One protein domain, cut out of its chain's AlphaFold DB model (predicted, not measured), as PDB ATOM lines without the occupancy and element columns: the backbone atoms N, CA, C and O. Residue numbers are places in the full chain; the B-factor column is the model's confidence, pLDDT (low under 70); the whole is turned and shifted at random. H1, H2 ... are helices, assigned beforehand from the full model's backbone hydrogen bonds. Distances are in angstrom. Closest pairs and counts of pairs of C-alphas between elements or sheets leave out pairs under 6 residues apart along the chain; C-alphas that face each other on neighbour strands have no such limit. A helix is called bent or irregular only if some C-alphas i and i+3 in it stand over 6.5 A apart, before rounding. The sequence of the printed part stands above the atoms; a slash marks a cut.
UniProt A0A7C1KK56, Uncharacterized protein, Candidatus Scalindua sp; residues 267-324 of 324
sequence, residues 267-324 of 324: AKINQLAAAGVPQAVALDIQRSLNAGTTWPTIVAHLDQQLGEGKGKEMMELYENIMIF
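AT A GLANCE: This is residues 267 to 324 of the 324 residues of an uncharacterized protein of Candidatus Scalindua sp (UniProt A0A7C1KK56). Four short helices, joined by tight turns, make a small rounded cluster: H4, the longest helix, reaches from H3 near its first residues to H1 near its last, and H2 crosses over it between them. The helices cross one another more than they run side by side, and H4 brings the chain back from H3 to H1. You are looking at 58 printed residues with four named helices, H1, H2, H3 and H4 along the chain, and no named strand; the class is all helix. The whole is compact, with a radius of gyration of the C-alphas of 10.4 A and spans of 26 by 23 by 17 A.

IN THESE COORDINATES: Find C-alpha 310 at (-53.207, -25.792, 36.453); from there H4, residues 310 to 322, runs 18.2 A from first to last C-alpha, to C-alpha 322 at (-52.892, -43.483, 32.255). Before it comes H3, residues 295 to 306, 16.2 A long. H2, residues 279 to 290, measures 16.5 A. For H1, residues 267 to 274, start at C-alpha 267 at (-56.112, -43.156, 21.325) and go 10.7 A to C-alpha 274. No helix is bent or irregular.

HOW THE PARTS SIT: Look first at H4, whose residues 310 to 315 alone touch H3, there at residues 298 to 303 alone. The closest C-alphas are those of Val 299 and Gly 311, 4.4 A apart, and the two helices run opposite ways at a steep tilt of 57 degrees. Farther along, residues 317 to 322 of H4 alone touch H1, opposite ways at a steep tilt of 38 degrees; the closest C-alphas, of Leu 272 and Tyr 318, are 6.7 A apart. H2 is close to H4 but not clearly touching it, about perpendicular at 76 degrees, with the closest C-alphas, of Ala 282 and Tyr 318, 7.1 A apart. Residues 279 to 282 of H2 alone touch H1, opposite ways at a steep tilt of 54 degrees; here the closest C-alphas are those of Ala 273 and Gln 279, 6.1 A apart. H2 and H3 form a helical hairpin, opposite ways at a shallow tilt of 26 degrees. They only just touch, with 3 pairs of C-alphas within 8 A, through residues 298 to 302 of H3 alone; the closest C-alphas, of Ile 285 and Ile 298, are 6.8 A apart. H1 and H3 are apart. In H1, H2, H3 and H4 every O i to N i+4 pair is within hydrogen-bond range.

THE WHOLE: The two C-alphas farthest apart are those of Ala 267 and Glu 308, at 28.6 A. The printed part has no cut, and the links H1 to H2, H2 to H3 and H3 to H4 are tight. Mean pLDDT of the printed part is 82.5; residue 324, the chain's last, is the one printed residue under 70.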
ATOM      1  N   ALA A 267     -54.851 -42.961  20.616       76.38
ATOM      2  CA  ALA A 267     -56.112 -43.156  21.325       76.38
ATOM      3  C   ALA A 267     -56.096 -42.557  22.746       76.38
ATOM      4  O   ALA A 267     -57.031 -41.845  23.107       76.38
ATOM      5  N   LYS A 268     -55.025 -42.776  23.521       80.31
ATOM      6  CA  LYS A 268     -54.870 -42.183  24.860       80.31
ATOM      7  C   LYS A 268     -54.653 -40.668  24.790       80.31
ATOM      8  O   LYS A 268     -55.206 -39.936  25.602       80.31
ATOM      9  N   ILE A 269     -53.949 -40.174  23.765       76.44
ATOM     10  CA  ILE A 269     -53.835 -38.726  23.504       76.44
ATOM     11  C   ILE A 269     -55.216 -38.098  23.256       76.44
ATOM     12  O   ILE A 269     -55.517 -37.035  23.795       76.44
ATOM     13  N   ASN A 270     -56.075 -38.763  22.482       78.31
ATOM     14  CA  ASN A 270     -57.421 -38.266  22.201       78.31
ATOM     15  C   ASN A 270     -58.327 -38.298  23.448       78.31
ATOM     16  O   ASN A 270     -59.151 -37.402  23.618       78.31
ATOM     17  N   GLN A 271     -58.162 -39.285  24.339       82.94
ATOM     18  CA  GLN A 271     -58.867 -39.332  25.629       82.94
ATOM     19  C   GLN A 271     -58.434 -38.196  26.564       82.94
ATOM     20  O   GLN A 271     -59.283 -37.544  27.165       82.94
ATOM     21  N   LEU A 272     -57.130 -37.910  26.631       82.94
ATOM     22  CA  LEU A 272     -56.581 -36.786  27.397       82.94
ATOM     23  C   LEU A 272     -57.096 -35.439  26.873       82.94
ATOM     24  O   LEU A 272     -57.521 -34.596  27.661       82.94
ATOM     25  N   ALA A 273     -57.153 -35.272  25.549       80.56
ATOM     26  CA  ALA A 273     -57.729 -34.084  24.925       80.56
ATOM     27  C   ALA A 273     -59.222 -33.912  25.258       80.56
ATOM     28  O   ALA A 273     -59.656 -32.803  25.563       80.56
ATOM     29  N   ALA A 274     -60.000 -35.001  25.255       81.50
ATOM     30  CA  ALA A 274     -61.415 -34.969  25.636       81.50
ATOM     31  C   ALA A 274     -61.630 -34.616  27.119       81.50
ATOM     32  O   ALA A 274     -62.643 -34.011  27.461       81.50
ATOM     33  N   ALA A 275     -60.669 -34.950  27.984       81.25
ATOM     34  CA  ALA A 275     -60.671 -34.592  29.401       81.25
ATOM     35  C   ALA A 275     -60.120 -33.181  29.688       81.25
ATOM     36  O   ALA A 275     -60.061 -32.776  30.845       81.25
ATOM     37  N   GLY A 276     -59.736 -32.424  28.654       82.12
ATOM     38  CA  GLY A 276     -59.273 -31.041  28.779       82.12
ATOM     39  C   GLY A 276     -57.755 -30.862  28.863       82.12
ATOM     40  O   GLY A 276     -57.308 -29.730  29.035       82.12
ATOM     41  N   VAL A 277     -56.957 -31.925  28.697       84.00
ATOM     42  CA  VAL A 277     -55.486 -31.842  28.658       84.00
ATOM     43  C   VAL A 277     -55.016 -31.601  27.217       84.00
ATOM     44  O   VAL A 277     -55.190 -32.473  26.361       84.00
ATOM     45  N   PRO A 278     -54.378 -30.458  26.900       85.12
ATOM     46  CA  PRO A 278     -53.861 -30.211  25.558       85.12
ATOM     47  C   PRO A 278     -52.837 -31.276  25.140       85.12
ATOM     48  O   PRO A 278     -51.970 -31.664  25.920       85.12
ATOM     49  N   GLN A 279     -52.873 -31.704  23.876       81.25
ATOM     50  CA  GLN A 279     -51.974 -32.743  23.355       81.25
ATOM     51  C   GLN A 279     -50.484 -32.423  23.578       81.25
ATOM     52  O   GLN A 279     -49.698 -33.321  23.875       81.25
ATOM     53  N   ALA A 280     -50.097 -31.150  23.458       81.75
ATOM     54  CA  ALA A 280     -48.728 -30.708  23.721       81.75
ATOM     55  C   ALA A 280     -48.317 -30.943  25.185       81.75
ATOM     56  O   ALA A 280     -47.219 -31.430  25.433       81.75
ATOM     57  N   VAL A 281     -49.229 -30.686  26.127       83.06
ATOM     58  CA  VAL A 281     -49.022 -30.877  27.569       83.06
ATOM     59  C   VAL A 281     -48.920 -32.366  27.907       83.06
ATOM     60  O   VAL A 281     -47.991 -32.777  28.592       83.06
ATOM     61  N   ALA A 282     -49.798 -33.206  27.350       82.12
ATOM     62  CA  ALA A 282     -49.742 -34.659  27.543       82.12
ATOM     63  C   ALA A 282     -48.415 -35.278  27.059       82.12
ATOM     64  O   ALA A 282     -47.840 -36.147  27.717       82.12
ATOM     65  N   LEU A 283     -47.910 -34.823  25.908       82.31
ATOM     66  CA  LEU A 283     -46.623 -35.275  25.376       82.31
ATOM     67  C   LEU A 283     -45.444 -34.788  26.221       82.31
ATOM     68  O   LEU A 283     -44.467 -35.523  26.374       82.31
ATOM     69  N   ASP A 284     -45.523 -33.572  26.756       82.69
ATOM     70  CA  ASP A 284     -44.473 -32.995  27.591       82.69
ATOM     71  C   ASP A 284     -44.376 -33.681  28.964       82.69
ATOM     72  O   ASP A 284     -43.280 -34.043  29.405       82.69
ATOM     73  N   ILE A 285     -45.523 -34.004  29.573       83.25
ATOM     74  CA  ILE A 285     -45.604 -34.831  30.788       83.25
ATOM     75  C   ILE A 285     -44.941 -36.193  30.547       83.25
ATOM     76  O   ILE A 285     -44.055 -36.592  31.303       83.25
ATOM     77  N   GLN A 286     -45.296 -36.893  29.464       82.00
ATOM     78  CA  GLN A 286     -44.722 -38.209  29.162       82.00
ATOM     79  C   GLN A 286     -43.221 -38.156  28.898       82.00
ATOM     80  O   GLN A 286     -42.484 -39.050  29.311       82.00
ATOM     81  N   ARG A 287     -42.747 -37.129  28.186       81.19
ATOM     82  CA  ARG A 287     -41.312 -36.934  27.953       81.19
ATOM     83  C   ARG A 287     -40.576 -36.719  29.266       81.19
ATOM     84  O   ARG A 287     -39.532 -37.334  29.462       81.19
ATOM     85  N   SER A 288     -41.140 -35.908  30.154       81.06
ATOM     86  CA  SER A 288     -40.575 -35.629  31.471       81.06
ATOM     87  C   SER A 288     -40.549 -36.877  32.357       81.06
ATOM     88  O   SER A 288     -39.515 -37.178  32.947       81.06
ATOM     89  N   LEU A 289     -41.621 -37.676  32.375       79.12
ATOM     90  CA  LEU A 289     -41.658 -38.957  33.093       79.12
ATOM     91  C   LEU A 289     -40.648 -39.966  32.521       79.12
ATOM     92  O   LEU A 289     -39.899 -40.580  33.274       79.12
ATOM     93  N   ASN A 290     -40.548 -40.077  31.192       75.31
ATOM     94  CA  ASN A 290     -39.556 -40.930  30.524       75.31
ATOM     95  C   ASN A 290     -38.105 -40.476  30.757       75.31
ATOM     96  O   ASN A 290     -37.182 -41.273  30.602       75.31
ATOM     97  N   ALA A 291     -37.897 -39.199  31.083       74.62
ATOM     98  CA  ALA A 291     -36.605 -38.643  31.467       74.62
ATOM     99  C   ALA A 291     -36.303 -38.807  32.971       74.62
ATOM    100  O   ALA A 291     -35.219 -38.431  33.410       74.62
ATOM    101  N   GLY A 292     -37.230 -39.380  33.750       77.81
ATOM    102  CA  GLY A 292     -37.080 -39.585  35.191       77.81
ATOM    103  C   GLY A 292     -37.380 -38.346  36.042       77.81
ATOM    104  O   GLY A 292     -36.995 -38.303  37.209       77.81
ATOM    105  N   THR A 293     -38.043 -37.328  35.485       82.50
ATOM    106  CA  THR A 293     -38.406 -36.105  36.214       82.50
ATOM    107  C   THR A 293     -39.493 -36.389  37.253       82.50
ATOM    108  O   THR A 293     -40.467 -37.090  36.980       82.50
ATOM    109  N   THR A 294     -39.350 -35.824  38.457       86.12
ATOM    110  CA  THR A 294     -40.300 -36.056  39.556       86.12
ATOM    111  C   THR A 294     -41.613 -35.292  39.375       86.12
ATOM    112  O   THR A 294     -41.637 -34.195  38.816       86.12
ATOM    113  N   TRP A 295     -42.702 -35.849  39.909       83.06
ATOM    114  CA  TRP A 295     -44.058 -35.295  39.811       83.06
ATOM    115  C   TRP A 295     -44.163 -33.817  40.248       83.06
ATOM    116  O   TRP A 295     -44.683 -33.021  39.465       83.06
ATOM    117  N   PRO A 296     -43.590 -33.376  41.393       86.56
ATOM    118  CA  PRO A 296     -43.638 -31.964  41.792       86.56
ATOM    119  C   PRO A 296     -42.930 -31.025  40.806       86.56
ATOM    120  O   PRO A 296     -43.353 -29.889  40.615       86.56
ATOM    121  N   THR A 297     -41.860 -31.496  40.156       86.69
ATOM    122  CA  THR A 297     -41.109 -30.706  39.172       86.69
ATOM    123  C   THR A 297     -41.913 -30.499  37.890       86.69
ATOM    124  O   THR A 297     -41.893 -29.405  37.330       86.69
ATOM    125  N   ILE A 298     -42.650 -31.521  37.443       87.12
ATOM    126  CA  ILE A 298     -43.527 -31.420  36.268       87.12
ATOM    127  C   ILE A 298     -44.691 -30.467  36.565       87.12
ATOM    128  O   ILE A 298     -44.973 -29.585  35.759       87.12
ATOM    129  N   VAL A 299     -45.313 -30.582  37.745       88.06
ATOM    130  CA  VAL A 299     -46.391 -29.676  38.180       88.06
ATOM    131  C   VAL A 299     -45.924 -28.221  38.181       88.06
ATOM    132  O   VAL A 299     -46.575 -27.385  37.565       88.06
ATOM    133  N   ALA A 300     -44.766 -27.927  38.779       87.88
ATOM    134  CA  ALA A 300     -44.221 -26.569  38.809       87.88
ATOM    135  C   ALA A 300     -43.932 -26.013  37.403       87.88
ATOM    136  O   ALA A 300     -44.181 -24.839  37.133       87.88
ATOM    137  N   HIS A 301     -43.437 -26.858  36.490       88.31
ATOM    138  CA  HIS A 301     -43.207 -26.468  35.099       88.31
ATOM    139  C   HIS A 301     -44.514 -26.120  34.374       88.31
ATOM    140  O   HIS A 301     -44.593 -25.112  33.672       88.31
ATOM    141  N   LEU A 302     -45.556 -26.925  34.579       88.38
ATOM    142  CA  LEU A 302     -46.866 -26.697  33.979       88.38
ATOM    143  C   LEU A 302     -47.588 -25.497  34.593       88.38
ATOM    144  O   LEU A 302     -48.205 -24.740  33.852       88.38
ATOM    145  N   ASP A 303     -47.472 -25.271  35.903       88.94
ATOM    146  CA  ASP A 303     -48.005 -24.074  36.564       88.94
ATOM    147  C   ASP A 303     -47.361 -22.797  36.004       88.94
ATOM    148  O   ASP A 303     -48.041 -21.794  35.786       88.94
ATOM    149  N   GLN A 304     -46.064 -22.844  35.681       88.00
ATOM    150  CA  GLN A 304     -45.374 -21.730  35.031       88.00
ATOM    151  C   GLN A 304     -45.887 -21.469  33.604       88.00
ATOM    152  O   GLN A 304     -45.896 -20.322  33.158       88.00
ATOM    153  N   GLN A 305     -46.304 -22.510  32.878       85.69
ATOM    154  CA  GLN A 305     -46.780 -22.389  31.496       85.69
ATOM    155  C   GLN A 305     -48.278 -22.075  31.380       85.69
ATOM    156  O   GLN A 305     -48.685 -21.377  30.452       85.69
ATOM    157  N   LEU A 306     -49.100 -22.617  32.278       84.06
ATOM    158  CA  LEU A 306     -50.563 -22.632  32.164       84.06
ATOM    159  C   LEU A 306     -51.263 -21.793  33.244       84.06
ATOM    160  O   LEU A 306     -52.464 -21.549  33.130       84.06
ATOM    161  N   GLY A 307     -50.528 -21.332  34.259       85.62
ATOM    162  CA  GLY A 307     -51.046 -20.590  35.407       85.62
ATOM    163  C   GLY A 307     -51.075 -21.428  36.687       85.62
ATOM    164  O   GLY A 307     -51.174 -22.651  36.650       85.62
ATOM    165  N   GLU A 308     -50.991 -20.754  37.834       84.00
ATOM    166  CA  GLU A 308     -50.910 -21.387  39.154       84.00
ATOM    167  C   GLU A 308     -52.108 -22.317  39.431       84.00
ATOM    168  O   GLU A 308     -53.269 -21.928  39.281       84.00
ATOM    169  N   GLY A 309     -51.822 -23.562  39.819       82.06
ATOM    170  CA  GLY A 309     -52.811 -24.599  40.115       82.06
ATOM    171  C   GLY A 309     -53.218 -25.451  38.908       82.06
ATOM    172  O   GLY A 309     -53.810 -26.518  39.099       82.06
ATOM    173  N   LYS A 310     -52.875 -25.044  37.677       86.38
ATOM    174  CA  LYS A 310     -53.207 -25.792  36.453       86.38
ATOM    175  C   LYS A 310     -52.310 -27.002  36.232       86.38
ATOM    176  O   LYS A 310     -52.773 -28.003  35.693       86.38
ATOM    177  N   GLY A 311     -51.059 -26.961  36.671       86.75
ATOM    178  CA  GLY A 311     -50.134 -28.087  36.582       86.75
ATOM    179  C   GLY A 311     -50.607 -29.291  37.386       86.75
ATOM    180  O   GLY A 311     -50.542 -30.420  36.903       86.75
ATOM    181  N   LYS A 312     -51.164 -29.051  38.578       89.06
ATOM    182  CA  LYS A 312     -51.736 -30.108  39.419       89.06
ATOM    183  C   LYS A 312     -52.985 -30.725  38.782       89.06
ATOM    184  O   LYS A 312     -53.068 -31.943  38.675       89.06
ATOM    185  N   GLU A 313     -53.903 -29.887  38.296       87.44
ATOM    186  CA  GLU A 313     -55.132 -30.315  37.607       87.44
ATOM    187  C   GLU A 313     -54.820 -31.184  36.371       87.44
ATOM    188  O   GLU A 313     -55.398 -32.254  36.189       87.44
ATOM    189  N   MET A 314     -53.847 -30.771  35.549       88.06
ATOM    190  CA  MET A 314     -53.445 -31.508  34.345       88.06
ATOM    191  C   MET A 314     -52.748 -32.834  34.667       88.06
ATOM    192  O   MET A 314     -52.970 -33.824  33.970       88.06
ATOM    193  N   MET A 315     -51.930 -32.877  35.723       84.56
ATOM    194  CA  MET A 315     -51.264 -34.107  36.160       84.56
ATOM    195  C   MET A 315     -52.244 -35.126  36.743       84.56
ATOM    196  O   MET A 315     -52.122 -36.309  36.439       84.56
ATOM    197  N   GLU A 316     -53.244 -34.689  37.514       86.31
ATOM    198  CA  GLU A 316     -54.290 -35.574  38.047       86.31
ATOM    199  C   GLU A 316     -55.149 -36.178  36.921       86.31
ATOM    200  O   GLU A 316     -55.424 -37.379  36.918       86.31
ATOM    201  N   LEU A 317     -55.528 -35.377  35.917       85.25
ATOM    202  CA  LEU A 317     -56.238 -35.870  34.729       85.25
ATOM    203  C   LEU A 317     -55.388 -36.857  33.919       85.25
ATOM    204  O   LEU A 317     -55.896 -37.876  33.446       85.25
ATOM    205  N   TYR A 318     -54.092 -36.571  33.783       86.44
ATOM    206  CA  TYR A 318     -53.150 -37.439  33.092       86.44
ATOM    207  C   TYR A 318     -52.998 -38.796  33.788       86.44
ATOM    208  O   TYR A 318     -53.093 -39.842  33.146       86.44
ATOM    209  N   GLU A 319     -52.816 -38.788  35.105       83.94
ATOM    210  CA  GLU A 319     -52.662 -39.991  35.919       83.94
ATOM    211  C   GLU A 319     -53.934 -40.852  35.906       83.94
ATOM    212  O   GLU A 319     -53.861 -42.054  35.642       83.94
ATOM    213  N   ASN A 320     -55.110 -40.230  36.038       82.75
ATOM    214  CA  ASN A 320     -56.399 -40.924  35.982       82.75
ATOM    215  C   ASN A 320     -56.656 -41.635  34.641       82.75
ATOM    216  O   ASN A 320     -57.320 -42.665  34.617       82.75
ATOM    217  N   ILE A 321     -56.136 -41.123  33.522       80.31
ATOM    218  CA  ILE A 321     -56.315 -41.733  32.187       80.31
ATOM    219  C   ILE A 321     -55.187 -42.721  31.846       80.31
ATOM    220  O   ILE A 321     -55.339 -43.599  30.993       80.31
ATOM    221  N   MET A 322     -54.030 -42.598  32.496       75.62
ATOM    222  CA  MET A 322     -52.892 -43.483  32.255       75.62
ATOM    223  C   MET A 322     -52.907 -44.740  33.131       75.62
ATOM    224  O   MET A 322     -52.399 -45.764  32.670       75.62
ATOM    225  N   ILE A 323     -53.497 -44.678  34.331       70.56
ATOM    226  CA  ILE A 323     -53.650 -45.818  35.257       70.56
ATOM    227  C   ILE A 323     -54.775 -46.780  34.822       70.56
ATOM    228  O   ILE A 323     -54.707 -47.968  35.141       70.56
ATOM    229  N   PHE A 324     -55.762 -46.295  34.062       47.50
ATOM    230  CA  PHE A 324     -56.827 -47.098  33.443       47.50
ATOM    231  C   PHE A 324     -56.558 -47.382  31.948       47.50
ATOM    232  O   PHE A 324     -57.128 -48.374  31.444       47.50
TER     233      PHE A 324